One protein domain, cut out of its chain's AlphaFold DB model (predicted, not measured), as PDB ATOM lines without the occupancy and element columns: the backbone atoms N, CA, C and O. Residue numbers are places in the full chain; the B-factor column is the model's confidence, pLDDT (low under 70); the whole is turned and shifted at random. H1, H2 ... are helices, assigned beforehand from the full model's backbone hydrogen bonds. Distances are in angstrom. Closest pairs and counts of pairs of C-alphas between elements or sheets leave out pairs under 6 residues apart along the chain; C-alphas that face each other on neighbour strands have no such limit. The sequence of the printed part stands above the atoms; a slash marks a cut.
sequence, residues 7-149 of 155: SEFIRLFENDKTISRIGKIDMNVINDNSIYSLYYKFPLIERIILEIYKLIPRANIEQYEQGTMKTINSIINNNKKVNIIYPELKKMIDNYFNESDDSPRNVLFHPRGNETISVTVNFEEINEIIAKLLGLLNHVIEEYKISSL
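Overview. This is residues 7 to 149 of the 155 residues of an uncharacterized protein of Mollicutes bacterium (UniProt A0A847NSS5). Two long helices, H4 and H8, lie side by side and run the same way, making the core. H1, H2 and H3 pack on one side of this pair, with H1 alongside H8, and H5 and H6 cover the other side, with H7 near one end of H6. The printed part has 143 residues with eight named helices, H1 to H8 in order, and no named strand; the class is all helix. It is compact, with a radius of gyration of the C-alphas of 15.5 A and spans of 53 by 38 by 26 A.

Arrangement. H8, residues 123 to 144, and H4, residues 35 to 55, are the hubs, touching four helices each. They touch each other closest at the C-alphas of Leu 137 and Ile 52, 5.4 A apart, at a shallow tilt of 19 degrees, the same way. H1, residues 7 to 13, touches H8 at a shallow tilt of 3 degrees, the same way, with the C-alphas of Ile 10 and Ala 131 closest at 4.7 A. H2, residues 16 to 22, touches H8 at a steep tilt of 65 degrees, opposite ways, with the C-alphas of Thr 18 and Asn 138 closest at 6.8 A. H3, residues 27 to 31, touches H4, with the C-alphas of Val 29 and Ser 37 closest at 5.3 A. H6, residues 87 to 97, touches H8 at a steep tilt of 54 degrees, opposite ways, with the C-alphas of Leu 89 and Ile 129 closest at 6.8 A. H5, residues 72 to 78, touches H4, with the C-alphas of Ile 72 and Glu 46 closest at 6.1 A. H7, residues 104 to 109, and H6 touch only at the corner, at the C-alphas of Pro 104 and Tyr 96, 5.1 A apart. H1 and H4 are apart. Every O i to N i+4 pair is within hydrogen-bond range in H1, H3, H5, H7 and H8; the counts are 2 of 3 in H2, 14 of 17 in H4 and 6 of 7 in H6.

Along the chain. H1 begins at C-alpha 7, (106.160, -21.855, 167.902). H4 measures 31.3 A and H6 14.6 A. H8 measures 31.2 A and ends at C-alpha 144, (124.925, -37.381, 178.053).

Size, cuts and confidence. The C-alphas of Glu 115 and Leu 149 are the two farthest apart, 53.4 A. The printed part has no cut. The links from H4 to H5 and from H7 to H8 are long, 16 and 13 residues. Mean pLDDT of the printed part is 86.6; residues 62 to 70 and 145 to 149 are under 70.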
ATOM      1  N   SER A   7     105.748 -22.746 166.815       95.38
ATOM      2  CA  SER A   7     106.160 -21.855 167.902       95.38
ATOM      3  C   SER A   7     105.673 -22.296 169.289       95.38
ATOM      4  O   SER A   7     106.349 -22.011 170.275       95.38
ATOM      5  N   GLU A   8     104.574 -23.047 169.393       96.31
ATOM      6  CA  GLU A   8     104.120 -23.611 170.672       96.31
ATOM      7  C   GLU A   8     105.029 -24.752 171.142       96.31
ATOM      8  O   GLU A   8     105.342 -24.850 172.328       96.31
ATOM      9  N   PHE A   9     105.547 -25.567 170.217       97.25
ATOM     10  CA  PHE A   9     106.543 -26.586 170.552       97.25
ATOM     11  C   PHE A   9     107.881 -25.964 170.971       97.25
ATOM     12  O   PHE A   9     108.534 -26.488 171.869       97.25
ATOM     13  N   ILE A  10     108.268 -24.819 170.395       97.69
ATOM     14  CA  ILE A  10     109.448 -24.061 170.848       97.69
ATOM     15  C   ILE A  10     109.290 -23.660 172.320       97.69
ATOM     16  O   ILE A  10     110.201 -23.904 173.110       97.69
ATOM     17  N   ARG A  11     108.122 -23.124 172.711       96.38
ATOM     18  CA  ARG A  11     107.830 -22.796 174.120       96.38
ATOM     19  C   ARG A  11     107.879 -24.028 175.016       96.38
ATOM     20  O   ARG A  11     108.398 -23.951 176.119       96.38
ATOM     21  N   LEU A  12     107.328 -25.147 174.547       96.25
ATOM     22  CA  LEU A  12     107.283 -26.395 175.307       96.25
ATOM     23  C   LEU A  12     108.683 -26.970 175.562       96.25
ATOM     24  O   LEU A  12     108.940 -27.515 176.633       96.25
ATOM     25  N   PHE A  13     109.571 -26.890 174.571       96.81
ATOM     26  CA  PHE A  13     110.921 -27.438 174.673       96.81
ATOM     27  C   PHE A  13     111.921 -26.479 175.326       96.81
ATOM     28  O   PHE A  13     112.971 -26.936 175.778       96.81
ATOM     29  N   GLU A  14     111.626 -25.184 175.416       97.06
ATOM     30  CA  GLU A  14     112.447 -24.255 176.187       97.06
ATOM     31  C   GLU A  14     112.323 -24.531 177.696       97.06
ATOM     32  O   GLU A  14     111.243 -24.495 178.278       97.06
ATOM     33  N   ASN A  15     113.454 -24.790 178.351       94.62
ATOM     34  CA  ASN A  15     113.548 -24.953 179.799       94.62
ATOM     35  C   ASN A  15     114.893 -24.425 180.322       94.62
ATOM     36  O   ASN A  15     115.767 -24.035 179.547       94.62
ATOM     37  N   ASP A  16     115.103 -24.457 181.639       94.88
ATOM     38  CA  ASP A  16     116.324 -23.934 182.269       94.88
ATOM     39  C   ASP A  16     117.619 -24.533 181.693       94.88
ATOM     40  O   ASP A  16     118.639 -23.846 181.578       94.88
ATOM     41  N   LYS A  17     117.591 -25.804 181.271       92.06
ATOM     42  CA  LYS A  17     118.760 -26.487 180.703       92.06
ATOM     43  C   LYS A  17     119.072 -25.965 179.306       92.06
ATOM     44  O   LYS A  17     120.237 -25.678 179.030       92.06
ATOM     45  N   THR A  18     118.068 -25.797 178.443       93.31
ATOM     46  CA  THR A  18     118.281 -25.196 177.116       93.31
ATOM     47  C   THR A  18     118.680 -23.730 177.247       93.31
ATOM     48  O   THR A  18     119.681 -23.332 176.652       93.31
ATOM     49  N   ILE A  19     117.993 -22.958 178.100       95.62
ATOM     50  CA  ILE A  19     118.282 -21.537 178.356       95.62
ATOM     51  C   ILE A  19     119.740 -21.349 178.784       95.62
ATOM     52  O   ILE A  19     120.419 -20.465 178.266       95.62
ATOM     53  N   SER A  20     120.264 -22.216 179.658       92.56
ATOM     54  CA  SER A  20     121.661 -22.143 180.114       92.56
ATOM     55  C   SER A  20     122.703 -22.282 178.993       92.56
ATOM     56  O   SER A  20     123.849 -21.869 179.165       92.56
ATOM     57  N   ARG A  21     122.324 -22.853 177.840       90.75
ATOM     58  CA  ARG A  21     123.227 -23.136 176.714       90.75
ATOM     59  C   ARG A  21     123.046 -22.197 175.532       90.75
ATOM     60  O   ARG A  21     124.037 -21.785 174.923       90.75
ATOM     61  N   ILE A  22     121.804 -21.878 175.183       94.19
ATOM     62  CA  ILE A  22     121.484 -21.089 173.984       94.19
ATOM     63  C   ILE A  22     120.919 -19.701 174.307       94.19
ATOM     64  O   ILE A  22     120.747 -18.901 173.394       94.19
ATOM     65  N   GLY A  23     120.688 -19.395 175.587       95.75
ATOM     66  CA  GLY A  23     119.986 -18.190 176.021       95.75
ATOM     67  C   GLY A  23     118.467 -18.349 175.962       95.75
ATOM     68  O   GLY A  23     117.946 -19.342 175.455       95.75
ATOM     69  N   LYS A  24     117.756 -17.362 176.512       97.69
ATOM     70  CA  LYS A  24     116.295 -17.303 176.427       97.69
ATOM     71  C   LYS A  24     115.870 -16.940 175.004       97.69
ATOM     72  O   LYS A  24     116.409 -16.001 174.417       97.69
ATOM     73  N   ILE A  25     114.899 -17.671 174.476       98.12
ATOM     74  CA  ILE A  25     114.363 -17.488 173.137       98.12
ATOM     75  C   ILE A  25     113.390 -16.311 173.133       98.12
ATOM     76  O   ILE A  25     112.445 -16.244 173.925       98.12
ATOM     77  N   ASP A  26     113.600 -15.375 172.210       97.69
ATOM     78  CA  ASP A  26     112.676 -14.265 172.009       97.69
ATOM     79  C   ASP A  26     111.466 -14.733 171.196       97.69
ATOM     80  O   ASP A  26     111.465 -14.768 169.961       97.69
ATOM     81  N   MET A  27     110.399 -15.090 171.908       97.50
ATOM     82  CA  MET A  27     109.172 -15.568 171.283       97.50
ATOM     83  C   MET A  27     108.453 -14.510 170.438       97.50
ATOM     84  O   MET A  27     107.648 -14.890 169.588       97.50
ATOM     85  N   ASN A  28     108.718 -13.213 170.623       97.44
ATOM     86  CA  ASN A  28     108.160 -12.195 169.731       97.44
ATOM     87  C   ASN A  28     108.787 -12.330 168.342       97.44
ATOM     88  O   ASN A  28     108.069 -12.368 167.347       97.44
ATOM     89  N   VAL A  29     110.106 -12.528 168.288       96.19
ATOM     90  CA  VAL A  29     110.838 -12.745 167.035       96.19
ATOM     91  C   VAL A  29     110.500 -14.104 166.414       96.19
ATOM     92  O   VAL A  29     110.354 -14.209 165.199       96.19
ATOM     93  N   ILE A  30     110.284 -15.150 167.220       97.69
ATOM     94  CA  ILE A  30     109.822 -16.453 166.706       97.69
ATOM     95  C   ILE A  30     108.466 -16.343 165.993       97.69
ATOM     96  O   ILE A  30     108.267 -16.958 164.941       97.69
ATOM     97  N   ASN A  31     107.539 -15.559 166.543       96.69
ATOM     98  CA  ASN A  31     106.207 -15.377 165.962       96.69
ATOM     99  C   ASN A  31     106.172 -14.355 164.813       96.69
ATOM    100  O   ASN A  31     105.161 -14.280 164.115       96.69
ATOM    101  N   ASP A  32     107.253 -13.604 164.604       96.88
ATOM    102  CA  ASP A  32     107.388 -12.666 163.498       96.88
ATOM    103  C   ASP A  32     107.796 -13.374 162.190       96.88
ATOM    104  O   ASP A  32     108.723 -14.194 162.142       96.88
ATOM    105  N   ASN A  33     107.111 -13.012 161.107       96.12
ATOM    106  CA  ASN A  33     107.320 -13.521 159.749       96.12
ATOM    107  C   ASN A  33     107.902 -12.436 158.829       96.12
ATOM    108  O   ASN A  33     107.541 -12.336 157.656       96.12
ATOM    109  N   SER A  34     108.781 -11.598 159.374       94.94
ATOM    110  CA  SER A  34     109.539 -10.611 158.618       94.94
ATOM    111  C   SER A  34     110.942 -11.118 158.273       94.94
ATOM    112  O   SER A  34     111.476 -12.032 158.899       94.94
ATOM    113  N   ILE A  35     111.585 -10.474 157.298       92.31
ATOM    114  CA  ILE A  35     113.008 -10.703 157.012       92.31
ATOM    115  C   ILE A  35     113.888 -10.434 158.243       92.31
ATOM    116  O   ILE A  35     114.886 -11.120 158.450       92.31
ATOM    117  N   TYR A  36     113.491  -9.492 159.106       92.56
ATOM    118  CA  TYR A  36     114.235  -9.162 160.318       92.56
ATOM    119  C   TYR A  36     114.279 -10.331 161.298       92.56
ATOM    120  O   TYR A  36     115.309 -10.559 161.932       92.56
ATOM    121  N   SER A  37     113.206 -11.126 161.379       96.56
ATOM    122  CA  SER A  37     113.191 -12.290 162.264       96.56
ATOM    123  C   SER A  37     114.157 -13.389 161.819       96.56
ATOM    124  O   SER A  37     114.632 -14.159 162.654       96.56
ATOM    125  N   LEU A  38     114.540 -13.434 160.538       96.50
ATOM    126  CA  LEU A  38     115.522 -14.394 160.020       96.50
ATOM    127  C   LEU A  38     116.938 -14.131 160.547       96.50
ATOM    128  O   LEU A  38     117.659 -15.093 160.815       96.50
ATOM    129  N   TYR A  39     117.299 -12.866 160.802       95.19
ATOM    130  CA  TYR A  39     118.572 -12.513 161.451       95.19
ATOM    131  C   TYR A  39     118.694 -13.059 162.876       95.19
ATOM    132  O   TYR A  39     119.794 -13.123 163.414       95.19
ATOM    133  N   TYR A  40     117.585 -13.482 163.481       97.19
ATOM    134  CA  TYR A  40     117.573 -14.178 164.761       97.19
ATOM    135  C   TYR A  40     117.401 -15.692 164.593       97.19
ATOM    136  O   TYR A  40     118.154 -16.479 165.169       97.19
ATOM    137  N   LYS A  41     116.424 -16.117 163.780       98.00
ATOM    138  CA  LYS A  41     116.066 -17.531 163.600       98.00
ATOM    139  C   LYS A  41     117.221 -18.352 163.028       98.00
ATOM    140  O   LYS A  41     117.453 -19.462 163.504       98.00
ATOM    141  N   PHE A  42     117.964 -17.825 162.051       96.62
ATOM    142  CA  PHE A  42     119.087 -18.560 161.468       96.62
ATOM    143  C   PHE A  42     120.254 -18.737 162.450       96.62
ATOM    144  O   PHE A  42     120.627 -19.890 162.686       96.62
ATOM    145  N   PRO A  43     120.765 -17.686 163.122       96.06
ATOM    146  CA  PRO A  43     121.775 -17.870 164.166       96.06
ATOM    147  C   PRO A  43     121.315 -18.755 165.329       96.06
ATOM    148  O   PRO A  43     122.122 -19.498 165.888       96.06
ATOM    149  N   LEU A  44     120.026 -18.731 165.691       97.50
ATOM    150  CA  LEU A  44     119.480 -19.625 166.715       97.50
ATOM    151  C   LEU A  44     119.599 -21.101 166.302       97.50
ATOM    152  O   LEU A  44     120.058 -21.916 167.102       97.50
ATOM    153  N   ILE A  45     119.244 -21.446 165.059       97.62
ATOM    154  CA  ILE A  45     119.433 -22.803 164.514       97.62
ATOM    155  C   ILE A  45     120.910 -23.203 164.583       97.62
ATOM    156  O   ILE A  45     121.234 -24.283 165.085       97.62
ATOM    157  N   GLU A  46     121.808 -22.317 164.137       94.69
ATOM    158  CA  GLU A  46     123.248 -22.575 164.162       94.69
ATOM    159  C   GLU A  46     123.757 -22.837 165.583       94.69
ATOM    160  O   GLU A  46     124.488 -23.802 165.835       94.69
ATOM    161  N   ARG A  47     123.308 -22.015 166.537       94.69
ATOM    162  CA  ARG A  47     123.652 -22.134 167.953       94.69
ATOM    163  C   ARG A  47     123.163 -23.446 168.556       94.69
ATOM    164  O   ARG A  47     123.929 -24.085 169.276       94.69
ATOM    165  N   ILE A  48     121.924 -23.858 168.283       96.88
ATOM    166  CA  ILE A  48     121.374 -25.105 168.834       96.88
ATOM    167  C   ILE A  48     122.158 -26.312 168.305       96.88
ATOM    168  O   ILE A  48     122.546 -27.172 169.095       96.88
ATOM    169  N   ILE A  49     122.457 -26.357 167.002       94.50
ATOM    170  CA  ILE A  49     123.254 -27.439 166.396       94.50
ATOM    171  C   ILE A  49     124.643 -27.513 167.036       94.50
ATOM    172  O   ILE A  49     125.096 -28.599 167.404       94.50
ATOM    173  N   LEU A  50     125.309 -26.369 167.214       91.31
ATOM    174  CA  LEU A  50     126.615 -26.317 167.867       91.31
ATOM    175  C   LEU A  50     126.562 -26.881 169.296       91.31
ATOM    176  O   LEU A  50     127.426 -27.669 169.679       91.31
ATOM    177  N   GLU A  51     125.556 -26.498 170.084       92.00
ATOM    178  CA  GLU A  51     125.405 -26.976 171.463       92.00
ATOM    179  C   GLU A  51     125.041 -28.467 171.543       92.00
ATOM    180  O   GLU A  51     125.538 -29.150 172.439       92.00
ATOM    181  N   ILE A  52     124.268 -29.000 170.587       92.94
ATOM    182  CA  ILE A  52     124.029 -30.448 170.460       92.94
ATOM    183  C   ILE A  52     125.358 -31.182 170.281       92.94
ATOM    184  O   ILE A  52     125.667 -32.095 171.042       92.94
ATOM    185  N   TYR A  53     126.179 -30.779 169.309       89.38
ATOM    186  CA  TYR A  53     127.427 -31.491 169.036       89.38
ATOM    187  C   TYR A  53     128.476 -31.315 170.139       89.38
ATOM    188  O   TYR A  53     129.218 -32.254 170.401       89.38
ATOM    189  N   LYS A  54     128.505 -30.180 170.849       86.62
ATOM    190  CA  LYS A  54     129.371 -29.989 172.031       86.62
ATOM    191  C   LYS A  54     129.111 -30.985 173.157       86.62
ATOM    192  O   LYS A  54     130.007 -31.243 173.957       86.62
ATOM    193  N   LEU A  55     127.890 -31.500 173.259       87.25
ATOM    194  CA  LEU A  55     127.513 -32.465 174.289       87.25
ATOM    195  C   LEU A  55     127.940 -33.893 173.954       87.25
ATOM    196  O   LEU A  55     128.049 -34.717 174.860       87.25
ATOM    197  N   ILE A  56     128.188 -34.188 172.679       86.25
ATOM    198  CA  ILE A  56     128.466 -35.544 172.224       86.25
ATOM    199  C   ILE A  56     129.970 -35.829 172.354       86.25
ATOM    200  O   ILE A  56     130.793 -35.132 171.748       86.25
ATOM    201  N   PRO A  57     130.369 -36.882 173.086       80.00
ATOM    202  CA  PRO A  57     131.765 -37.269 173.199       80.00
ATOM    203  C   PRO A  57     132.400 -37.514 171.831       80.00
ATOM    204  O   PRO A  57     131.840 -38.203 170.980       80.00
ATOM    205  N   ARG A  58     133.626 -37.006 171.652       79.81
ATOM    206  CA  ARG A  58     134.427 -37.168 170.423       79.81
ATOM    207  C   ARG A  58     133.804 -36.517 169.182       79.81
ATOM    208  O   ARG A  58     134.290 -36.773 168.080       79.81
ATOM    209  N   ALA A  59     132.775 -35.680 169.338       81.81
ATOM    210  CA  ALA A  59     132.296 -34.861 168.239       81.81
ATOM    211  C   ALA A  59     133.405 -33.908 167.780       81.81
ATOM    212  O   ALA A  59     134.009 -33.182 168.572       81.81
ATOM    213  N   ASN A  60     133.672 -33.911 166.481       78.81
ATOM    214  CA  ASN A  60     134.603 -32.994 165.849       78.81
ATOM    215  C   ASN A  60     133.894 -31.652 165.636       78.81
ATOM    216  O   ASN A  60     133.294 -31.407 164.584       78.81
ATOM    217  N   ILE A  61     133.915 -30.825 166.681       74.00
ATOM    218  CA  ILE A  61     133.442 -29.435 166.662       74.00
ATOM    219  C   ILE A  61     134.582 -28.440 166.396       74.00
ATOM    220  O   ILE A  61     134.339 -27.355 165.877       74.00
ATOM    221  N   GLU A  62     135.823 -28.824 166.711       61.84
ATOM    222  CA  GLU A  62     137.026 -28.005 166.570       61.84
ATOM    223  C   GLU A  62     137.877 -28.499 165.396       61.84
ATOM    224  O   GLU A  62     138.492 -29.561 165.464       61.84
ATOM    225  N   GLN A  63     137.968 -27.696 164.335       53.00
ATOM    226  CA  GLN A  63     139.166 -27.660 163.494       53.00
ATOM    227  C   GLN A  63     139.504 -26.198 163.213       53.00
ATOM    228  O   GLN A  63     138.709 -25.476 162.616       53.00
ATOM    229  N   TYR A  64     140.684 -25.786 163.670       43.50
ATOM    230  CA  TYR A  64     141.345 -24.557 163.255       43.50
ATOM    231  C   TYR A  64     141.958 -24.790 161.873       43.50
ATOM    232  O   TYR A  64     143.139 -25.099 161.758       43.50
ATOM    233  N   GLU A  65     141.169 -24.645 160.816       37.59
ATOM    234  CA  GLU A  65     141.736 -24.333 159.506       37.59
ATOM    235  C   GLU A  65     141.476 -22.845 159.249       37.59
ATOM    236  O   GLU A  65     140.339 -22.400 159.132       37.59
ATOM    237  N   GLN A  66     142.556 -22.057 159.281       40.34
ATOM    238  CA  GLN A  66     142.592 -20.642 158.883       40.34
ATOM    239  C   GLN A  66     141.576 -19.708 159.575       40.34
ATOM    240  O   GLN A  66     140.965 -18.854 158.938       40.34
ATOM    241  N   GLY A  67     141.397 -19.831 160.895       39.56
ATOM    242  CA  GLY A  67     140.737 -18.789 161.701       39.56
ATOM    243  C   GLY A  67     139.249 -18.545 161.412       39.56
ATOM    244  O   GLY A  67     138.711 -17.545 161.882       39.56
ATOM    245  N   THR A  68     138.574 -19.441 160.685       43.56
ATOM    246  CA  THR A  68     137.144 -19.315 160.366       43.56
ATOM    247  C   THR A  68     136.329 -20.340 161.161       43.56
ATOM    248  O   THR A  68     136.663 -21.524 161.183       43.56
ATOM    249  N   MET A  69     135.255 -19.908 161.836       53.56
ATOM    250  CA  MET A  69     134.306 -20.835 162.472       53.56
ATOM    251  C   MET A  69     133.625 -21.703 161.404       53.56
ATOM    252  O   MET A  69     133.167 -21.191 160.383       53.56
ATOM    253  N   LYS A  70     133.527 -23.016 161.643       62.84
ATOM    254  CA  LYS A  70     132.831 -23.940 160.736       62.84
ATOM    255  C   LYS A  70     131.359 -23.565 160.570       62.84
ATOM    256  O   LYS A  70     130.671 -23.280 161.548       62.84
ATOM    257  N   THR A  71     130.861 -23.684 159.342       75.06
ATOM    258  CA  THR A  71     129.420 -23.704 159.061       75.06
ATOM    259  C   THR A  71     128.777 -24.929 159.715       75.06
ATOM    260  O   THR A  71     129.427 -25.964 159.914       75.06
ATOM    261  N   ILE A  72     127.479 -24.860 160.017       82.06
ATOM    262  CA  ILE A  72     126.768 -26.013 160.587       82.06
ATOM    263  C   ILE A  72     126.813 -27.255 159.695       82.06
ATOM    264  O   ILE A  72     126.901 -28.364 160.218       82.06
ATOM    265  N   ASN A  73     126.852 -27.099 158.370       80.38
ATOM    266  CA  ASN A  73     126.991 -28.233 157.455       80.38
ATOM    267  C   ASN A  73     128.330 -28.937 157.633       80.38
ATOM    268  O   ASN A  73     128.373 -30.166 157.642       80.38
ATOM    269  N   SER A  74     129.413 -28.183 157.838       80.75
ATOM    270  CA  SER A  74     130.720 -28.761 158.140       80.75
ATOM    271  C   SER A  74     130.687 -29.524 159.468       80.75
ATOM    272  O   SER A  74     131.183 -30.649 159.535       80.75
ATOM    273  N   ILE A  75     130.035 -28.992 160.509       83.06
ATOM    274  CA  ILE A  75     129.856 -29.710 161.788       83.06
ATOM    275  C   ILE A  75     129.094 -31.024 161.563       83.06
ATOM    276  O   ILE A  75     129.573 -32.090 161.953       83.06
ATOM    277  N   ILE A  76     127.950 -30.982 160.878       83.44
ATOM    278  CA  ILE A  76     127.125 -32.167 160.603       83.44
ATOM    279  C   ILE A  76     127.908 -33.194 159.772       83.44
ATOM    280  O   ILE A  76     127.915 -34.388 160.081       83.44
ATOM    281  N   ASN A  77     128.614 -32.742 158.735       82.69
ATOM    282  CA  ASN A  77     129.341 -33.607 157.814       82.69
ATOM    283  C   ASN A  77     130.576 -34.263 158.448       82.69
ATOM    284  O   ASN A  77     130.867 -35.423 158.154       82.69
ATOM    285  N   ASN A  78     131.272 -33.569 159.346       82.00
ATOM    286  CA  ASN A  78     132.411 -34.136 160.074       82.00
ATOM    287  C   ASN A  78     131.987 -35.169 161.121       82.00
ATOM    288  O   ASN A  78     132.771 -36.037 161.496       82.00
ATOM    289  N   ASN A  79     130.724 -35.121 161.544       81.19
ATOM    290  CA  ASN A  79     130.151 -36.019 162.535       81.19
ATOM    291  C   ASN A  79     129.139 -37.008 161.926       81.19
ATOM    292  O   ASN A  79     128.283 -37.533 162.636       81.19
ATOM    293  N   LYS A  80     129.255 -37.325 160.623       79.12
ATOM    294  CA  LYS A  80     128.363 -38.265 159.900       79.12
ATOM    295  C   LYS A  80     128.176 -39.613 160.599       79.12
ATOM    296  O   LYS A  80     127.106 -40.200 160.509       79.12
ATOM    297  N   LYS A  81     129.201 -40.100 161.307       80.88
ATOM    298  CA  LYS A  81     129.160 -41.383 162.031       80.88
ATOM    299  C   LYS A  81     128.281 -41.357 163.288       80.88
ATOM    300  O   LYS A  81     127.891 -42.417 163.756       80.88
ATOM    301  N   VAL A  82     127.994 -40.173 163.828       78.31
ATOM    302  CA  VAL A  82     127.198 -39.975 165.049       78.31
ATOM    303  C   VAL A  82     125.694 -39.916 164.731       78.31
ATOM    304  O   VAL A  82     124.885 -40.225 165.593       78.31
ATOM    305  N   ASN A  83     125.317 -39.555 163.496       76.75
ATOM    306  CA  ASN A  83     123.945 -39.542 162.954       76.75
ATOM    307  C   ASN A  83     122.835 -39.050 163.917       76.75
ATOM    308  O   ASN A  83     121.729 -39.583 163.921       76.75
ATOM    309  N   ILE A  84     123.131 -38.035 164.736       86.56
ATOM    310  CA  ILE A  84     122.201 -37.537 165.762       86.56
ATOM    311  C   ILE A  84     121.096 -36.648 165.186       86.56
ATOM    312  O   ILE A  84     119.970 -36.634 165.674       86.56
ATOM    313  N   ILE A  85     121.410 -35.921 164.110       88.88
ATOM    314  CA  ILE A  85     120.425 -35.205 163.303       88.88
ATOM    315  C   ILE A  85     119.917 -36.186 162.254       88.88
ATOM    316  O   ILE A  85     120.643 -36.558 161.332       88.88
ATOM    317  N   TYR A  86     118.666 -36.609 162.409       88.12
ATOM    318  CA  TYR A  86     118.049 -37.576 161.513       88.12
ATOM    319  C   TYR A  86     117.895 -37.017 160.083       88.12
ATOM    320  O   TYR A  86     117.785 -35.801 159.897       88.12
ATOM    321  N   PRO A  87     117.854 -37.886 159.052       89.75
ATOM    322  CA  PRO A  87     117.937 -37.457 157.654       89.75
ATOM    323  C   PRO A  87     116.864 -36.459 157.209       89.75
ATOM    324  O   PRO A  87     117.150 -35.592 156.390       89.75
ATOM    325  N   GLU A  88     115.638 -36.567 157.722       92.94
ATOM    326  CA  GLU A  88     114.554 -35.640 157.380       92.94
ATOM    327  C   GLU A  88     114.829 -34.228 157.919       92.94
ATOM    328  O   GLU A  88     114.791 -33.275 157.147       92.94
ATOM    329  N   LEU A  89     115.215 -34.088 159.193       94.56
ATOM    330  CA  LEU A  89     115.609 -32.789 159.752       94.56
ATOM    331  C   LEU A  89     116.838 -32.221 159.048       94.56
ATOM    332  O   LEU A  89     116.891 -31.023 158.793       94.56
ATOM    333  N   LYS A  90     117.799 -33.072 158.671       92.44
ATOM    334  CA  LYS A  90     118.940 -32.631 157.865       92.44
ATOM    335  C   LYS A  90     118.488 -32.029 156.532       92.44
ATOM    336  O   LYS A  90     118.933 -30.940 156.200       92.44
ATOM    337  N   LYS A  91     117.577 -32.687 155.803       93.25
ATOM    338  CA  LYS A  91     117.030 -32.150 154.544       93.25
ATOM    339  C   LYS A  91     116.344 -30.799 154.749       93.25
ATOM    340  O   LYS A  91     116.558 -29.891 153.956       93.25
ATOM    341  N   MET A  92     115.566 -30.654 155.823       95.81
ATOM    342  CA  MET A  92     114.932 -29.376 156.163       95.81
ATOM    343  C   MET A  92     115.976 -28.283 156.425       95.81
ATOM    344  O   MET A  92     115.831 -27.175 155.929       95.81
ATOM    345  N   ILE A  93     117.051 -28.585 157.160       95.06
ATOM    346  CA  ILE A  93     118.159 -27.645 157.399       95.06
ATOM    347  C   ILE A  93     118.863 -27.291 156.079       95.06
ATOM    348  O   ILE A  93     119.087 -26.112 155.802       95.06
ATOM    349  N   ASP A  94     119.162 -28.281 155.234       92.38
ATOM    350  CA  ASP A  94     119.857 -28.087 153.956       92.38
ATOM    351  C   ASP A  94     119.077 -27.149 153.007       92.38
ATOM    352  O   ASP A  94     119.695 -26.391 152.257       92.38
ATOM    353  N   ASN A  95     117.739 -27.094 153.086       94.31
ATOM    354  CA  ASN A  95     116.927 -26.137 152.314       94.31
ATOM    355  C   ASN A  95     117.297 -24.666 152.587       94.31
ATOM    356  O   ASN A  95     117.159 -23.828 151.698       94.31
ATOM    357  N   TYR A  96     117.773 -24.348 153.795       95.00
ATOM    358  CA  TYR A  96     118.082 -22.973 154.208       95.00
ATOM    359  C   TYR A  96     119.579 -22.696 154.335       95.00
ATOM    360  O   TYR A  96     119.997 -21.550 154.171       95.00
ATOM    361  N   PHE A  97     120.371 -23.728 154.633       92.50
ATOM    362  CA  PHE A  97     121.771 -23.597 155.034       92.50
ATOM    363  C   PHE A  97     122.763 -24.280 154.096       92.50
ATOM    364  O   PHE A  97     123.942 -24.311 154.435       92.50
ATOM    365  N   ASN A  98     122.345 -24.852 152.958       87.88
ATOM    366  CA  ASN A  98     123.290 -25.483 152.029       87.88
ATOM    367  C   ASN A  98     124.430 -24.529 151.605       87.88
ATOM    368  O   ASN A  98     124.328 -23.306 151.702       87.88
ATOM    369  N   GLU A  99     125.538 -25.114 151.148       82.06
ATOM    370  CA  GLU A  99     126.768 -24.378 150.817       82.06
ATOM    371  C   GLU A  99     126.663 -23.540 149.533       82.06
ATOM    372  O   GLU A  99     127.608 -22.823 149.217       82.06
ATOM    373  N   SER A 100     125.535 -23.585 148.810       83.19
ATOM    374  CA  SER A 100     125.304 -22.663 147.698       83.19
ATOM    375  C   SER A 100     125.228 -21.230 148.214       83.19
ATOM    376  O   SER A 100     124.628 -20.959 149.259       83.19
ATOM    377  N   ASP A 101     125.779 -20.296 147.447       79.75
ATOM    378  CA  ASP A 101     125.625 -18.864 147.707       79.75
ATOM    379  C   ASP A 101     124.156 -18.421 147.656       79.75
ATOM    380  O   ASP A 101     123.782 -17.457 148.318       79.75
ATOM    381  N   ASP A 102     123.321 -19.175 146.937       84.75
ATOM    382  CA  ASP A 102     121.890 -18.913 146.776       84.75
ATOM    383  C   ASP A 102     121.035 -19.480 147.923       84.75
ATOM    384  O   ASP A 102     119.807 -19.357 147.907       84.75
ATOM    385  N   SER A 103     121.643 -20.128 148.926       90.06
ATOM    386  CA  SER A 103     120.880 -20.585 150.089       90.06
ATOM    387  C   SER A 103     120.295 -19.383 150.843       90.06
ATOM    388  O   SER A 103     120.981 -18.370 150.998       90.06
ATOM    389  N   PRO A 104     119.053 -19.461 151.361       93.06
ATOM    390  CA  PRO A 104     118.422 -18.357 152.084       93.06
ATOM    391  C   PRO A 104     119.313 -17.720 153.156       93.06
ATOM    392  O   PRO A 104     119.353 -16.497 153.286       93.06
ATOM    393  N   ARG A 105     120.066 -18.531 153.908       92.44
ATOM    394  CA  ARG A 105     121.022 -18.025 154.894       92.44
ATOM    395  C   ARG A 105     122.186 -17.292 154.230       92.44
ATOM    396  O   ARG A 105     122.536 -16.211 154.685       92.44
ATOM    397  N   ASN A 106     122.798 -17.828 153.176       89.81
ATOM    398  CA  ASN A 106     123.936 -17.156 152.543       89.81
ATOM    399  C   ASN A 106     123.529 -15.870 151.827       89.81
ATOM    400  O   ASN A 106     124.226 -14.873 151.980       89.81
ATOM    401  N   VAL A 107     122.368 -15.846 151.174       90.12
ATOM    402  CA  VAL A 107     121.836 -14.636 150.542       90.12
ATOM    403  C   VAL A 107     121.611 -13.513 151.571       90.12
ATOM    404  O   VAL A 107     121.949 -12.363 151.300       90.12
ATOM    405  N   LEU A 108     121.095 -13.824 152.771       89.88
ATOM    406  CA  LEU A 108     120.881 -12.816 153.824       89.88
ATOM    407  C   LEU A 108     122.169 -12.334 154.504       89.88
ATOM    408  O   LEU A 108     122.243 -11.174 154.913       89.88
ATOM    409  N   PHE A 109     123.146 -13.225 154.684       88.19
ATOM    410  CA  PHE A 109     124.351 -12.950 155.476       88.19
ATOM    411  C   PHE A 109     125.582 -12.588 154.630       88.19
ATOM    412  O   PHE A 109     126.545 -12.052 155.173       88.19
ATOM    413  N   HIS A 110     125.544 -12.813 153.314       84.12
ATOM    414  CA  HIS A 110     126.601 -12.444 152.368       84.12
ATOM    415  C   HIS A 110     126.030 -11.711 151.137       84.12
ATOM    416  O   HIS A 110     126.069 -12.247 150.026       84.12
ATOM    417  N   PRO A 111     125.515 -10.473 151.304       77.00
ATOM    418  CA  PRO A 111     125.048  -9.653 150.189       77.00
ATOM    419  C   PRO A 111     126.115  -9.516 149.100       77.00
ATOM    420  O   PRO A 111     127.231  -9.059 149.363       77.00
ATOM    421  N   ARG A 112     125.774  -9.863 147.857       73.62
ATOM    422  CA  ARG A 112     126.634  -9.591 146.701       73.62
ATOM    423  C   ARG A 112     126.354  -8.180 146.194       73.62
ATOM    424  O   ARG A 112     125.478  -7.960 145.370       73.62
ATOM    425  N   GLY A 113     127.108  -7.215 146.712       71.25
ATOM    426  CA  GLY A 113     127.018  -5.820 146.281       71.25
ATOM    427  C   GLY A 113     125.750  -5.105 146.760       71.25
ATOM    428  O   GLY A 113     125.208  -5.416 147.815       71.25
ATOM    429  N   ASN A 114     125.305  -4.113 145.985       70.31
ATOM    430  CA  ASN A 114     124.210  -3.201 146.348       70.31
ATOM    431  C   ASN A 114     122.851  -3.623 145.757       70.31
ATOM    432  O   ASN A 114     121.968  -2.786 145.575       70.31
ATOM    433  N   GLU A 115     122.699  -4.890 145.382       74.06
ATOM    434  CA  GLU A 115     121.490  -5.388 144.730       74.06
ATOM    435  C   GLU A 115     120.354  -5.613 145.736       74.06
ATOM    436  O   GLU A 115     120.574  -5.946 146.903       74.06
ATOM    437  N   THR A 116     119.112  -5.444 145.277       78.56
ATOM    438  CA  THR A 116     117.935  -5.812 146.068       78.56
ATOM    439  C   THR A 116     117.920  -7.322 146.264       78.56
ATOM    440  O   THR A 116     117.764  -8.086 145.314       78.56
ATOM    441  N   ILE A 117     118.032  -7.746 147.516       79.00
ATOM    442  CA  ILE A 117     117.983  -9.151 147.897       79.00
ATOM    443  C   ILE A 117     116.526  -9.632 147.934       79.00
ATOM    444  O   ILE A 117     115.678  -9.017 148.580       79.00
ATOM    445  N   SER A 118     116.249 -10.764 147.285       81.12
ATOM    446  CA  SER A 118     114.986 -11.494 147.415       81.12
ATOM    447  C   SER A 118     115.255 -12.869 148.011       81.12
ATOM    448  O   SER A 118     116.089 -13.614 147.503       81.12
ATOM    449  N   VAL A 119     114.557 -13.203 149.098       86.25
ATOM    450  CA  VAL A 119     114.700 -14.487 149.793       86.25
ATOM    451  C   VAL A 119     113.321 -15.079 150.041       86.25
ATOM    452  O   VAL A 119     112.474 -14.468 150.692       86.25
ATOM    453  N   THR A 120     113.117 -16.296 149.545       90.00
ATOM    454  CA  THR A 120     111.896 -17.072 149.770       90.00
ATOM    455  C   THR A 120     112.138 -18.071 150.891       90.00
ATOM    456  O   THR A 120     113.043 -18.898 150.807       90.00
ATOM    457  N   VAL A 121     111.314 -18.015 151.935       95.19
ATOM    458  CA  VAL A 121     111.384 -18.926 153.086       95.19
ATOM    459  C   VAL A 121     109.996 -19.366 153.529       95.19
ATOM    460  O   VAL A 121     109.012 -18.647 153.349       95.19
ATOM    461  N   ASN A 122     109.927 -20.524 154.185       97.12
ATOM    462  CA  ASN A 122     108.754 -20.953 154.930       97.12
ATOM    463  C   ASN A 122     109.010 -20.777 156.435       97.12
ATOM    464  O   ASN A 122     109.682 -21.590 157.066       97.12
ATOM    465  N   PHE A 123     108.453 -19.717 157.025       97.06
ATOM    466  CA  PHE A 123     108.634 -19.426 158.451       97.06
ATOM    467  C   PHE A 123     108.120 -20.532 159.379       97.06
ATOM    468  O   PHE A 123     108.685 -20.728 160.454       97.06
ATOM    469  N   GLU A 124     107.077 -21.263 158.981       96.75
ATOM    470  CA  GLU A 124     106.541 -22.352 159.796       96.75
ATOM    471  C   GLU A 124     107.479 -23.565 159.794       96.75
ATOM    472  O   GLU A 124     107.657 -24.186 160.838       96.75
ATOM    473  N   GLU A 125     108.124 -23.851 158.658       97.69
ATOM    474  CA  GLU A 125     109.159 -24.888 158.548       97.69
ATOM    475  C   GLU A 125     110.426 -24.493 159.321       97.69
ATOM    476  O   GLU A 125     110.995 -25.314 160.030       97.69
ATOM    477  N   ILE A 126     110.831 -23.219 159.279       98.31
ATOM    478  CA  ILE A 126     111.943 -22.710 160.102       98.31
ATOM    479  C   ILE A 126     111.634 -22.882 161.596       98.31
ATOM    480  O   ILE A 126     112.478 -23.359 162.358       98.31
ATOM    481  N   ASN A 127     110.415 -22.541 162.023       98.38
ATOM    482  CA  ASN A 127     109.978 -22.766 163.399       98.38
ATOM    483  C   ASN A 127     109.937 -24.269 163.739       98.38
ATOM    484  O   ASN A 127     110.269 -24.651 164.859       98.38
ATOM    485  N   GLU A 128     109.583 -25.129 162.780       98.12
ATOM    486  CA  GLU A 128     109.637 -26.587 162.933       98.12
ATOM    487  C   GLU A 128     111.063 -27.087 163.169       98.12
ATOM    488  O   GLU A 128     111.294 -27.889 164.072       98.12
ATOM    489  N   ILE A 129     112.030 -26.588 162.390       98.44
ATOM    490  CA  ILE A 129     113.452 -26.916 162.538       98.44
ATOM    491  C   ILE A 129     113.924 -26.537 163.941       98.44
ATOM    492  O   ILE A 129     114.524 -27.366 164.622       98.44
ATOM    493  N   ILE A 130     113.612 -25.321 164.406       98.56
ATOM    494  CA  ILE A 130     113.972 -24.860 165.755       98.56
ATOM    495  C   ILE A 130     113.342 -25.771 166.817       98.56
ATOM    496  O   ILE A 130     114.050 -26.241 167.706       98.56
ATOM    497  N   ALA A 131     112.046 -26.081 166.713       98.31
ATOM    498  CA  ALA A 131     111.361 -26.961 167.660       98.31
ATOM    499  C   ALA A 131     111.981 -28.371 167.699       98.31
ATOM    500  O   ALA A 131     112.302 -28.880 168.774       98.31
ATOM    501  N   LYS A 132     112.203 -28.985 166.529       98.19
ATOM    502  CA  LYS A 132     112.827 -30.310 166.388       98.19
ATOM    503  C   LYS A 132     114.247 -30.320 166.972       98.19
ATOM    504  O   LYS A 132     114.606 -31.255 167.688       98.19
ATOM    505  N   LEU A 133     115.037 -29.273 166.724       98.19
ATOM    506  CA  LEU A 133     116.385 -29.126 167.273       98.19
ATOM    507  C   LEU A 133     116.388 -28.900 168.791       98.19
ATOM    508  O   LEU A 133     117.247 -29.451 169.470       98.19
ATOM    509  N   LEU A 134     115.434 -28.150 169.350       97.75
ATOM    510  CA  LEU A 134     115.300 -27.995 170.803       97.75
ATOM    511  C   LEU A 134     114.910 -29.304 171.489       97.75
ATOM    512  O   LEU A 134     115.485 -29.651 172.522       97.75
ATOM    513  N   GLY A 135     113.974 -30.053 170.903       96.56
ATOM    514  CA  GLY A 135     113.635 -31.400 171.364       96.56
ATOM    515  C   GLY A 135     114.863 -32.315 171.373       96.56
ATOM    516  O   GLY A 135     115.119 -32.997 172.366       96.56
ATOM    517  N   LEU A 136     115.676 -32.259 170.312       95.94
ATOM    518  CA  LEU A 136     116.932 -33.003 170.229       95.94
ATOM    519  C   LEU A 136     117.962 -32.530 171.265       95.94
ATOM    520  O   LEU A 136     118.561 -33.357 171.942       95.94
ATOM    521  N   LEU A 137     118.148 -31.220 171.442       95.50
ATOM    522  CA  LEU A 137     119.058 -30.675 172.450       95.50
ATOM    523  C   LEU A 137     118.670 -31.144 173.855       95.50
ATOM    524  O   LEU A 137     119.535 -31.588 174.603       95.50
ATOM    525  N   ASN A 138     117.381 -31.107 174.200       94.94
ATOM    526  CA  ASN A 138     116.888 -31.653 175.463       94.94
ATOM    527  C   ASN A 138     117.230 -33.133 175.624       94.94
ATOM    528  O   ASN A 138     117.751 -33.529 176.664       94.94
ATOM    529  N   HIS A 139     116.972 -33.937 174.592       92.75
ATOM    530  CA  HIS A 139     117.295 -35.358 174.606       92.75
ATOM    531  C   HIS A 139     118.789 -35.600 174.852       92.75
ATOM    532  O   HIS A 139     119.144 -36.353 175.751       92.75
ATOM    533  N   VAL A 140     119.658 -34.892 174.130       91.44
ATOM    534  CA  VAL A 140     121.117 -35.025 174.238       91.44
ATOM    535  C   VAL A 140     121.634 -34.541 175.596       91.44
ATOM    536  O   VAL A 140     122.514 -35.171 176.181       91.44
ATOM    537  N   ILE A 141     121.076 -33.457 176.146       90.88
ATOM    538  CA  ILE A 141     121.390 -33.013 177.514       90.88
ATOM    539  C   ILE A 141     121.079 -34.129 178.518       90.88
ATOM    540  O   ILE A 141     121.881 -34.378 179.421       90.88
ATOM    541  N   GLU A 142     119.931 -34.795 178.367       89.31
ATOM    542  CA  GLU A 142     119.512 -35.865 179.269       89.31
ATOM    543  C   GLU A 142     120.305 -37.162 179.089       89.31
ATOM    544  O   GLU A 142     120.609 -37.822 180.083       89.31
ATOM    545  N   GLU A 143     120.638 -37.517 177.850       87.19
ATOM    546  CA  GLU A 143     121.391 -38.722 177.504       87.19
ATOM    547  C   GLU A 143     122.831 -38.634 178.014       87.19
ATOM    548  O   GLU A 143     123.328 -39.565 178.647       87.19
ATOM    549  N   TYR A 144     123.494 -37.495 177.791       80.69
ATOM    550  CA  TYR A 144     124.925 -37.381 178.053       80.69
ATOM    551  C   TYR A 144     125.282 -36.826 179.432       80.69
ATOM    552  O   TYR A 144     126.459 -36.908 179.765       80.69
ATOM    553  N   LYS A 145     124.329 -36.287 180.224       67.62
ATOM    554  CA  LYS A 145     124.441 -35.825 181.639       67.62
ATOM    555  C   LYS A 145     125.856 -35.842 182.253       67.62
ATOM    556  O   LYS A 145     126.098 -36.458 183.287       67.62
ATOM    557  N   ILE A 146     126.790 -35.076 181.682       55.72
ATOM    558  CA  ILE A 146     128.209 -35.047 182.094       55.72
ATOM    559  C   ILE A 146     128.351 -34.566 183.553       55.72
ATOM    560  O   ILE A 146     129.335 -34.857 184.226       55.72
ATOM    561  N   SER A 147     127.326 -33.897 184.087       50.59
ATOM    562  CA  SER A 147     127.202 -33.488 185.488       50.59
ATOM    563  C   SER A 147     127.147 -34.637 186.509       50.59
ATOM    564  O   SER A 147     127.302 -34.362 187.696       50.59
ATOM    565  N   SER A 148     126.935 -35.894 186.099       50.47
ATOM    566  CA  SER A 148     126.997 -37.070 186.989       50.47
ATOM    567  C   SER A 148     128.303 -37.862 186.884       50.47
ATOM    568  O   SER A 148     128.480 -38.833 187.622       50.47
ATOM    569  N   LEU A 149     129.236 -37.468 186.008       51.94
ATOM    570  CA  LEU A 149     130.517 -38.159 185.902       51.94
ATOM    571  C   LEU A 149     131.378 -37.829 187.131       51.94
ATOM    572  O   LEU A 149     131.662 -36.652 187.384       51.94
TER     573      LEU A 149